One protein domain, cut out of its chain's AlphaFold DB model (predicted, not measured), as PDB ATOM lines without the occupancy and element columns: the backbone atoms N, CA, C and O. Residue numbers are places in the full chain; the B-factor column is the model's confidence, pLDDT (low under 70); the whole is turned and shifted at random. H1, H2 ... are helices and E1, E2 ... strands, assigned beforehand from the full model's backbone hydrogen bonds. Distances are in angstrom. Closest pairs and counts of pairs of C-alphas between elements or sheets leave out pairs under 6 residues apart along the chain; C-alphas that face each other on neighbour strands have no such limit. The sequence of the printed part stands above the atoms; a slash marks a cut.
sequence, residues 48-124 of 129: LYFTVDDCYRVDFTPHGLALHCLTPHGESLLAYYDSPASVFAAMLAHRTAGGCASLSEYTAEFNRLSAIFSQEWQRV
ATOM      1  N   LEU A  48     150.588 125.683 149.317       81.75
ATOM      2  CA  LEU A  48     149.511 125.397 150.274       81.75
ATOM      3  C   LEU A  48     148.856 126.718 150.665       81.75
ATOM      4  O   LEU A  48     149.549 127.684 150.985       81.75
ATOM      5  N   TYR A  49     147.529 126.744 150.661       89.06
ATOM      6  CA  TYR A  49     146.748 127.829 151.229       89.06
ATOM      7  C   TYR A  49     145.411 127.314 151.747       89.06
ATOM      8  O   TYR A  49     144.945 126.242 151.350       89.06
ATOM      9  N   PHE A  50     144.783 128.089 152.620       90.44
ATOM     10  CA  PHE A  50     143.389 127.890 153.001       90.44
ATOM     11  C   PHE A  50     142.672 129.220 153.134       90.44
ATOM     12  O   PHE A  50     143.289 130.267 153.339       90.44
ATOM     13  N   THR A  51     141.355 129.166 153.007       92.44
ATOM     14  CA  THR A  51     140.473 130.309 153.206       92.44
ATOM     15  C   THR A  51     139.788 130.194 154.557       92.44
ATOM     16  O   THR A  51     139.471 129.101 155.013       92.44
ATOM     17  N   VAL A  52     139.575 131.328 155.216       92.06
ATOM     18  CA  VAL A  52     138.862 131.407 156.490       92.06
ATOM     19  C   VAL A  52     137.684 132.338 156.292       92.06
ATOM     20  O   VAL A  52     137.866 133.523 156.004       92.06
ATOM     21  N   ASP A  53     136.480 131.790 156.474       90.31
ATOM     22  CA  ASP A  53     135.234 132.565 156.518       90.31
ATOM     23  C   ASP A  53     134.995 133.412 155.249       90.31
ATOM     24  O   ASP A  53     134.477 134.525 155.327       90.31
ATOM     25  N   ASP A  54     135.489 132.922 154.101       87.94
ATOM     26  CA  ASP A  54     135.491 133.541 152.761       87.94
ATOM     27  C   ASP A  54     136.022 134.985 152.674       87.94
ATOM     28  O   ASP A  54     135.987 135.619 151.622       87.94
ATOM     29  N   CYS A  55     136.558 135.506 153.775       90.38
ATOM     30  CA  CYS A  55     137.050 136.875 153.906       90.38
ATOM     31  C   CYS A  55     138.562 136.923 154.086       90.38
ATOM     32  O   CYS A  55     139.153 137.995 153.976       90.38
ATOM     33  N   TYR A  56     139.194 135.787 154.371       94.00
ATOM     34  CA  TYR A  56     140.634 135.711 154.521       94.00
ATOM     35  C   TYR A  56     141.204 134.535 153.757       94.00
ATOM     36  O   TYR A  56     140.582 133.480 153.645       94.00
ATOM     37  N   ARG A  57     142.430 134.716 153.286       93.38
ATOM     38  CA  ARG A  57     143.247 133.662 152.704       93.38
ATOM     39  C   ARG A  57     144.598 133.642 153.399       93.38
ATOM     40  O   ARG A  57     145.214 134.687 153.587       93.38
ATOM     41  N   VAL A  58     145.032 132.455 153.796       92.75
ATOM     42  CA  VAL A  58     146.322 132.223 154.440       92.75
ATOM     43  C   VAL A  58     147.176 131.387 153.501       92.75
ATOM     44  O   VAL A  58     146.887 130.208 153.300       92.75
ATOM     45  N   ASP A  59     148.217 131.992 152.939       90.38
ATOM     46  CA  ASP A  59     149.175 131.302 152.075       90.38
ATOM     47  C   ASP A  59     150.409 130.871 152.873       90.38
ATOM     48  O   ASP A  59     150.983 131.639 153.651       90.38
ATOM     49  N   PHE A  60     150.869 129.645 152.633       85.62
ATOM     50  CA  PHE A  60     152.141 129.155 153.147       85.62
ATOM     51  C   PHE A  60     153.252 129.602 152.203       85.62
ATOM     52  O   PHE A  60     153.385 129.103 151.084       85.62
ATOM     53  N   THR A  61     154.072 130.542 152.657       81.19
ATOM     54  CA  THR A  61     155.155 131.120 151.857       81.19
ATOM     55  C   THR A  61     156.521 130.764 152.446       81.19
ATOM     56  O   THR A  61     156.625 130.453 153.637       81.19
ATOM     57  N   PRO A  62     157.613 130.879 151.668       71.25
ATOM     58  CA  PRO A  62     158.971 130.755 152.202       71.25
ATOM     59  C   PRO A  62     159.294 131.751 153.325       71.25
ATOM     60  O   PRO A  62     160.249 131.541 154.061       71.25
ATOM     61  N   HIS A  63     158.508 132.824 153.460       69.31
ATOM     62  CA  HIS A  63     158.699 133.879 154.451       69.31
ATOM     63  C   HIS A  63     157.710 133.798 155.626       69.31
ATOM     64  O   HIS A  63     157.587 134.776 156.368       69.31
ATOM     65  N   GLY A  64     156.984 132.684 155.779       82.12
ATOM     66  CA  GLY A  64     155.954 132.478 156.802       82.12
ATOM     67  C   GLY A  64     154.540 132.413 156.219       82.12
ATOM     68  O   GLY A  64     154.351 132.108 155.042       82.12
ATOM     69  N   LEU A  65     153.540 132.709 157.042       88.56
ATOM     70  CA  LEU A  65     152.126 132.689 156.673       88.56
ATOM     71  C   LEU A  65     151.701 134.073 156.172       88.56
ATOM     72  O   LEU A  65     151.693 135.031 156.944       88.56
ATOM     73  N   ALA A  66     151.367 134.199 154.891       90.75
ATOM     74  CA  ALA A  66     150.829 135.440 154.346       90.75
ATOM     75  C   ALA A  66     149.321 135.484 154.585       90.75
ATOM     76  O   ALA A  66     148.610 134.569 154.179       90.75
ATOM     77  N   LEU A  67     148.833 136.531 155.247       93.38
ATOM     78  CA  LEU A  67     147.404 136.745 155.445       93.38
ATOM     79  C   LEU A  67     146.905 137.775 154.441       93.38
ATOM     80  O   LEU A  67     147.349 138.924 154.443       93.38
ATOM     81  N   HIS A  68     145.930 137.375 153.645       92.19
ATOM     82  CA  HIS A  68     145.227 138.215 152.696       92.19
ATOM     83  C   HIS A  68     143.797 138.446 153.176       92.19
ATOM     84  O   HIS A  68     143.152 137.532 153.687       92.19
ATOM     85  N   CYS A  69     143.300 139.664 152.994       91.56
ATOM     86  CA  CYS A  69     141.885 139.991 153.079       91.56
ATOM     87  C   CYS A  69     141.262 139.816 151.690       91.56
ATOM     88  O   CYS A  69     141.780 140.340 150.701       91.56
ATOM     89  N   LEU A  70     140.162 139.077 151.624       89.62
ATOM     90  CA  LEU A  70     139.377 138.850 150.423       89.62
ATOM     91  C   LEU A  70     138.231 139.856 150.413       89.62
ATOM     92  O   LEU A  70     137.372 139.860 151.294       89.62
ATOM     93  N   THR A  71     138.230 140.732 149.416       82.88
ATOM     94  CA  THR A  71     137.149 141.692 149.191       82.88
ATOM     95  C   THR A  71     136.488 141.409 147.844       82.88
ATOM     96  O   THR A  71     137.127 140.832 146.961       82.88
ATOM     97  N   PRO A  72     135.249 141.876 147.609       77.06
ATOM     98  CA  PRO A  72     134.613 141.771 146.292       77.06
ATOM     99  C   PRO A  72     135.430 142.404 145.152       77.06
ATOM    100  O   PRO A  72     135.198 142.104 143.984       77.06
ATOM    101  N   HIS A  73     136.372 143.291 145.482       74.62
ATOM    102  CA  HIS A  73     137.219 144.008 144.530       74.62
ATOM    103  C   HIS A  73     138.610 143.384 144.350       74.62
ATOM    104  O   HIS A  73     139.406 143.903 143.568       74.62
ATOM    105  N   GLY A  74     138.907 142.284 145.048       76.75
ATOM    106  CA  GLY A  74     140.168 141.557 144.944       76.75
ATOM    107  C   GLY A  74     140.771 141.165 146.291       76.75
ATOM    108  O   GLY A  74     140.210 141.419 147.361       76.75
ATOM    109  N   GLU A  75     141.943 140.540 146.213       85.31
ATOM    110  CA  GLU A  75     142.732 140.105 147.364       85.31
ATOM    111  C   GLU A  75     143.741 141.194 147.755       85.31
ATOM    112  O   GLU A  75     144.449 141.735 146.904       85.31
ATOM    113  N   SER A  76     143.838 141.508 149.048       85.31
ATOM    114  CA  SER A  76     144.816 142.460 149.582       85.31
ATOM    115  C   SER A  76     145.666 141.802 150.658       85.31
ATOM    116  O   SER A  76     145.131 141.269 151.629       85.31
ATOM    117  N   LEU A  77     146.990 141.834 150.502       87.50
ATOM    118  CA  LEU A  77     147.921 141.331 151.512       87.50
ATOM    119  C   LEU A  77     147.867 142.233 152.754       87.50
ATOM    120  O   LEU A  77     148.205 143.412 152.676       87.50
ATOM    121  N   LEU A  78     147.490 141.668 153.902       86.75
ATOM    122  CA  LEU A  78     147.517 142.369 155.185       86.75
ATOM    123  C   LEU A  78     148.935 142.393 155.752       86.75
ATOM    124  O   LEU A  78     149.497 143.460 155.984       86.75
ATOM    125  N   ALA A  79     149.514 141.216 155.987       86.94
ATOM    126  CA  ALA A  79     150.870 141.065 156.501       86.94
ATOM    127  C   ALA A  79     151.332 139.607 156.404       86.94
ATOM    128  O   ALA A  79     150.558 138.701 156.096       86.94
ATOM    129  N   TYR A  80     152.603 139.390 156.733       86.00
ATOM    130  CA  TYR A  80     153.161 138.065 156.946       86.00
ATOM    131  C   TYR A  80     153.342 137.795 158.434       86.00
ATOM    132  O   TYR A  80     153.805 138.662 159.178       86.00
ATOM    133  N   TYR A  81     153.055 136.567 158.835       87.25
ATOM    134  CA  TYR A  81     153.119 136.102 160.208       87.25
ATOM    135  C   TYR A  81     154.014 134.875 160.321       87.25
ATOM    136  O   TYR A  81     154.188 134.105 159.379       87.25
ATOM    137  N   ASP A  82     154.585 134.692 161.500       82.31
ATOM    138  CA  ASP A  82     155.513 133.608 161.807       82.31
ATOM    139  C   ASP A  82     154.847 132.413 162.502       82.31
ATOM    140  O   ASP A  82     155.487 131.377 162.676       82.31
ATOM    141  N   SER A  83     153.581 132.542 162.909       84.56
ATOM    142  CA  SER A  83     152.845 131.481 163.593       84.56
ATOM    143  C   SER A  83     151.344 131.506 163.280       84.56
ATOM    144  O   SER A  83     150.795 132.578 163.000       84.56
ATOM    145  N   PRO A  84     150.650 130.356 163.387       87.06
ATOM    146  CA  PRO A  84     149.200 130.280 163.195       87.06
ATOM    147  C   PRO A  84     148.442 131.133 164.217       87.06
ATOM    148  O   PRO A  84     147.460 131.786 163.877       87.06
ATOM    149  N   ALA A  85     148.939 131.187 165.458       87.81
ATOM    150  CA  ALA A  85     148.364 132.007 166.519       87.81
ATOM    151  C   ALA A  85     148.428 133.506 166.183       87.81
ATOM    152  O   ALA A  85     147.448 134.223 166.382       87.81
ATOM    153  N   SER A  86     149.548 133.975 165.621       89.06
ATOM    154  CA  SER A  86     149.701 135.365 165.178       89.06
ATOM    155  C   SER A  86     148.752 135.699 164.018       89.06
ATOM    156  O   SER A  86     148.141 136.767 164.022       89.06
ATOM    157  N   VAL A  87     148.575 134.779 163.058       92.62
ATOM    158  CA  VAL A  87     147.600 134.933 161.957       92.62
ATOM    159  C   VAL A  87     146.178 135.036 162.505       92.62
ATOM    160  O   VAL A  87     145.435 135.944 162.136       92.62
ATOM    161  N   PHE A  88     145.807 134.128 163.409       93.19
ATOM    162  CA  PHE A  88     144.494 134.124 164.045       93.19
ATOM    163  C   PHE A  88     144.221 135.427 164.804       93.19
ATOM    164  O   PHE A  88     143.180 136.051 164.600       93.19
ATOM    165  N   ALA A  89     145.175 135.884 165.621       91.25
ATOM    166  CA  ALA A  89     145.050 137.136 166.364       91.25
ATOM    167  C   ALA A  89     144.838 138.340 165.433       91.25
ATOM    168  O   ALA A  89     144.013 139.205 165.722       91.25
ATOM    169  N   ALA A  90     145.534 138.379 164.295       91.94
ATOM    170  CA  ALA A  90     145.363 139.434 163.307       91.94
ATOM    171  C   ALA A  90     143.996 139.398 162.611       91.94
ATOM    172  O   ALA A  90     143.374 140.448 162.453       91.94
ATOM    173  N   MET A  91     143.503 138.215 162.229       93.38
ATOM    174  CA  MET A  91     142.156 138.076 161.658       93.38
ATOM    175  C   MET A  91     141.079 138.510 162.648       93.38
ATOM    176  O   MET A  91     140.153 139.226 162.269       93.38
ATOM    177  N   LEU A  92     141.219 138.116 163.915       92.19
ATOM    178  CA  LEU A  92     140.292 138.511 164.963       92.19
ATOM    179  C   LEU A  92     140.310 140.028 165.171       92.19
ATOM    180  O   LEU A  92     139.258 140.654 165.125       92.19
ATOM    181  N   ALA A  93     141.495 140.630 165.309       89.62
ATOM    182  CA  ALA A  93     141.633 142.077 165.455       89.62
ATOM    183  C   ALA A  93     141.040 142.838 164.259       89.62
ATOM    184  O   ALA A  93     140.388 143.862 164.444       89.62
ATOM    185  N   HIS A  94     141.224 142.322 163.039       88.75
ATOM    186  CA  HIS A  94     140.639 142.900 161.832       88.75
ATOM    187  C   HIS A  94     139.105 142.779 161.822       88.75
ATOM    188  O   HIS A  94     138.421 143.758 161.526       88.75
ATOM    189  N   ARG A  95     138.541 141.625 162.216       86.38
ATOM    190  CA  ARG A  95     137.084 141.429 162.362       86.38
ATOM    191  C   ARG A  95     136.469 142.371 163.390       86.38
ATOM    192  O   ARG A  95     135.379 142.886 163.167       86.38
ATOM    193  N   THR A  96     137.171 142.616 164.491       87.38
ATOM    194  CA  THR A  96     136.671 143.430 165.604       87.38
ATOM    195  C   THR A  96     137.132 144.886 165.536       87.38
ATOM    196  O   THR A  96     136.916 145.632 166.487       87.38
ATOM    197  N   ALA A  97     137.767 145.321 164.442       84.06
ATOM    198  CA  ALA A  97     138.281 146.687 164.296       84.06
ATOM    199  C   ALA A  97     137.166 147.750 164.329       84.06
ATOM    200  O   ALA A  97     137.401 148.878 164.754       84.06
ATOM    201  N   GLY A  98     135.941 147.377 163.936       79.62
ATOM    202  CA  GLY A  98     134.735 148.204 164.084       79.62
ATOM    203  C   GLY A  98     134.171 148.256 165.511       79.62
ATOM    204  O   GLY A  98     133.173 148.933 165.745       79.62
ATOM    205  N   GLY A  99     134.808 147.561 166.457       77.56
ATOM    206  CA  GLY A  99     134.319 147.339 167.811       77.56
ATOM    207  C   GLY A  99     133.370 146.144 167.911       77.56
ATOM    208  O   GLY A  99     132.820 145.667 166.923       77.56
ATOM    209  N   CYS A 100     133.176 145.670 169.138       85.12
ATOM    210  CA  CYS A 100     132.087 144.766 169.505       85.12
ATOM    211  C   CYS A 100     131.177 145.512 170.483       85.12
ATOM    212  O   CYS A 100     131.678 146.219 171.361       85.12
ATOM    213  N   ALA A 101     129.859 145.344 170.380       85.38
ATOM    214  CA  ALA A 101     128.916 145.996 171.285       85.38
ATOM    215  C   ALA A 101     128.984 145.416 172.710       85.38
ATOM    216  O   ALA A 101     128.560 146.060 173.668       85.38
ATOM    217  N   SER A 102     129.521 144.200 172.871       91.56
ATOM    218  CA  SER A 102     129.704 143.559 174.176       91.56
ATOM    219  C   SER A 102     130.853 142.544 174.198       91.56
ATOM    220  O   SER A 102     131.281 142.031 173.164       91.56
ATOM    221  N   LEU A 103     131.297 142.177 175.407       90.94
ATOM    222  CA  LEU A 103     132.234 141.065 175.615       90.94
ATOM    223  C   LEU A 103     131.659 139.726 175.126       90.94
ATOM    224  O   LEU A 103     132.403 138.877 174.638       90.94
ATOM    225  N   SER A 104     130.341 139.535 175.238       92.25
ATOM    226  CA  SER A 104     129.674 138.322 174.751       92.25
ATOM    227  C   SER A 104     129.786 138.197 173.234       92.25
ATOM    228  O   SER A 104     130.039 137.109 172.731       92.25
ATOM    229  N   GLU A 105     129.621 139.303 172.511       88.50
ATOM    230  CA  GLU A 105     129.753 139.343 171.053       88.50
ATOM    231  C   GLU A 105     131.194 139.072 170.612       88.50
ATOM    232  O   GLU A 105     131.422 138.222 169.755       88.50
ATOM    233  N   TYR A 106     132.173 139.696 171.276       90.75
ATOM    234  CA  TYR A 106     133.588 139.397 171.049       90.75
ATOM    235  C   TYR A 106     133.904 137.912 171.287       90.75
ATOM    236  O   TYR A 106     134.586 137.276 170.489       90.75
ATOM    237  N   THR A 107     133.383 137.340 172.376       92.25
ATOM    238  CA  THR A 107     133.610 135.930 172.733       92.25
ATOM    239  C   THR A 107     132.959 134.984 171.724       92.25
ATOM    240  O   THR A 107     133.549 133.968 171.357       92.25
ATOM    241  N   ALA A 108     131.755 135.315 171.250       92.69
ATOM    242  CA  ALA A 108     131.076 134.554 170.210       92.69
ATOM    243  C   ALA A 108     131.880 134.566 168.902       92.69
ATOM    244  O   ALA A 108     132.092 133.504 168.316       92.69
ATOM    245  N   GLU A 109     132.391 135.732 168.494       91.88
ATOM    246  CA  GLU A 109     133.208 135.852 167.285       91.88
ATOM    247  C   GLU A 109     134.555 135.135 167.426       91.88
ATOM    248  O   GLU A 109     134.949 134.396 166.526       91.88
ATOM    249  N   PHE A 110     135.219 135.256 168.580       93.12
ATOM    250  CA  PHE A 110     136.432 134.497 168.893       93.12
ATOM    251  C   PHE A 110     136.203 132.991 168.726       93.12
ATOM    252  O   PHE A 110     136.964 132.323 168.028       93.12
ATOM    253  N   ASN A 111     135.148 132.449 169.345       94.56
ATOM    254  CA  ASN A 111     134.861 131.014 169.315       94.56
ATOM    255  C   ASN A 111     134.518 130.535 167.901       94.56
ATOM    256  O   ASN A 111     135.031 129.505 167.460       94.56
ATOM    257  N   ARG A 112     133.686 131.294 167.180       94.94
ATOM    258  CA  ARG A 112     133.302 130.994 165.797       94.94
ATOM    259  C   ARG A 112     134.524 130.972 164.882       94.94
ATOM    260  O   ARG A 112     134.746 129.985 164.183       94.94
ATOM    261  N   LEU A 113     135.339 132.028 164.920       94.19
ATOM    262  CA  LEU A 113     136.523 132.153 164.074       94.19
ATOM    263  C   LEU A 113     137.590 131.110 164.439       94.19
ATOM    264  O   LEU A 113     138.228 130.559 163.547       94.19
ATOM    265  N   SER A 114     137.757 130.803 165.731       93.94
ATOM    266  CA  SER A 114     138.699 129.786 166.216       93.94
ATOM    267  C   SER A 114     138.347 128.392 165.698       93.94
ATOM    268  O   SER A 114     139.234 127.659 165.253       93.94
ATOM    269  N   ALA A 115     137.056 128.043 165.682       94.75
ATOM    270  CA  ALA A 115     136.587 126.768 165.148       94.75
ATOM    271  C   ALA A 115     136.890 126.633 163.647       94.75
ATOM    272  O   ALA A 115     137.497 125.645 163.236       94.75
ATOM    273  N   ILE A 116     136.538 127.650 162.849       94.75
ATOM    274  CA  ILE A 116     136.783 127.659 161.397       94.75
ATOM    275  C   ILE A 116     138.287 127.590 161.115       94.75
ATOM    276  O   ILE A 116     138.741 126.749 160.344       94.75
ATOM    277  N   PHE A 117     139.075 128.441 161.777       93.19
ATOM    278  CA  PHE A 117     140.521 128.480 161.587       93.19
ATOM    279  C   PHE A 117     141.179 127.142 161.930       93.19
ATOM    280  O   PHE A 117     141.988 126.643 161.153       93.19
ATOM    281  N   SER A 118     140.818 126.545 163.068       90.62
ATOM    282  CA  SER A 118     141.395 125.272 163.514       90.62
ATOM    283  C   SER A 118     141.052 124.129 162.563       90.62
ATOM    284  O   SER A 118     141.917 123.311 162.257       90.62
ATOM    285  N   GLN A 119     139.812 124.087 162.066       91.12
ATOM    286  CA  GLN A 119     139.369 123.086 161.099       91.12
ATOM    287  C   GLN A 119     140.151 123.190 159.785       91.12
ATOM    288  O   GLN A 119     140.672 122.188 159.293       91.12
ATOM    289  N   GLU A 120     140.268 124.395 159.230       91.19
ATOM    290  CA  GLU A 120     140.986 124.615 157.973       91.19
ATOM    291  C   GLU A 120     142.489 124.378 158.126       91.19
ATOM    292  O   GLU A 120     143.114 123.738 157.277       91.19
ATOM    293  N   TRP A 121     143.066 124.798 159.252       87.81
ATOM    294  CA  TRP A 121     144.457 124.520 159.583       87.81
ATOM    295  C   TRP A 121     144.739 123.016 159.638       87.81
ATOM    296  O   TRP A 121     145.685 122.542 159.007       87.81
ATOM    297  N   GLN A 122     143.904 122.251 160.348       85.56
ATOM    298  CA  GLN A 122     144.012 120.791 160.428       85.56
ATOM    299  C   GLN A 122     143.874 120.142 159.053       85.56
ATOM    300  O   GLN A 122     144.671 119.273 158.704       85.56
ATOM    301  N   ARG A 123     142.903 120.586 158.247       85.25
ATOM    302  CA  ARG A 123     142.678 120.075 156.889       85.25
ATOM    303  C   ARG A 123     143.914 120.228 156.004       85.25
ATOM    304  O   ARG A 123     144.213 119.327 155.227       85.25
ATOM    305  N   VAL A 124     144.613 121.358 156.107       83.88
ATOM    306  CA  VAL A 124     145.735 121.700 155.219       83.88
ATOM    307  C   VAL A 124     147.085 121.207 155.737       83.88
ATOM    308  O   VAL A 124     147.950 120.855 154.938       83.88
TER     309      VAL A 124
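AT A GLANCE: This is residues 48 to 124 of the 129 residues of the protein "Inositol monophosphatase" of Salmonella enterica subsp. enterica serovar 4,[5],12:i:- (UniProt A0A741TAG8). A strongly twisted sheet of four strands has helix H1 over it, and the longer helix H2 folds back beside H1. Residues 113 to 124 of H2 pack on edge strand E1, while its first residues run beyond the sheet. The 77 printed residues have four named strands, then two named helices; the sheet's order is E1 E2 E3 E4, a meander, each strand the antiparallel neighbour of the one before. The class is mixed, helices and strands; the whole is compact, with a radius of gyration of the C-alphas of 12.4 A and spans of 39 by 29 by 20 A.

HOW THE PARTS SIT: Edge strand E1, residues 49 to 52, forms a hairpin with E2, residues 56 to 61; N 52 and O 56, 2.8 A apart, are within hydrogen-bond range. E2 and E3, residues 64 to 71, form another, with N 59 and O 66 at 2.9 A. E3 and edge strand E4, residues 74 to 81, form a third, with N 69 and O 76 at 2.8 A. H1, residues 84 to 95, is on the sheet at a height over the sheet of 8.9 A, over E3, with 2 of its 12 C-alphas falling on E2, only just too few for it to be over E2 as well, and it runs along the strands, at 18 degrees to E3 on the local plane; the closest C-alphas of H1 and E3, those of Val 87 and Leu 67, are 6.8 A apart. H2, residues 103 to 124, is on the sheet too; its closest C-alphas with E1, of Phe 117 and Val 52, are 6.1 A apart. With both helices on one face, the domain has two layers. H1 and H2 form a helical hairpin and touch, H1 with residues 88 to 92 alone and H2 with 109 to 117 alone, the closest C-alphas being those of Leu 92 and Phe 110, 6.8 A; they run opposite ways at a steep tilt of 43 degrees. In H1 and H2 every O i to N i+4 pair is within hydrogen-bond range.

IN THESE COORDINATES: E1 begins at C-alpha 49 (146.748, 127.829, 151.229). E3 measures 22.3 A and E4 20.7 A from first to last C-alpha. H1 measures 16.5 A; H2 measures 31.2 A and ends at C-alpha 124 (145.735, 121.700, 155.219).

THE WHOLE: The two C-alphas farthest apart, of Pro 62 and Ser 102, are 38.8 A apart. The printed part has no cut and no long link. Its mean pLDDT is 88.1; residue 63 is under 70.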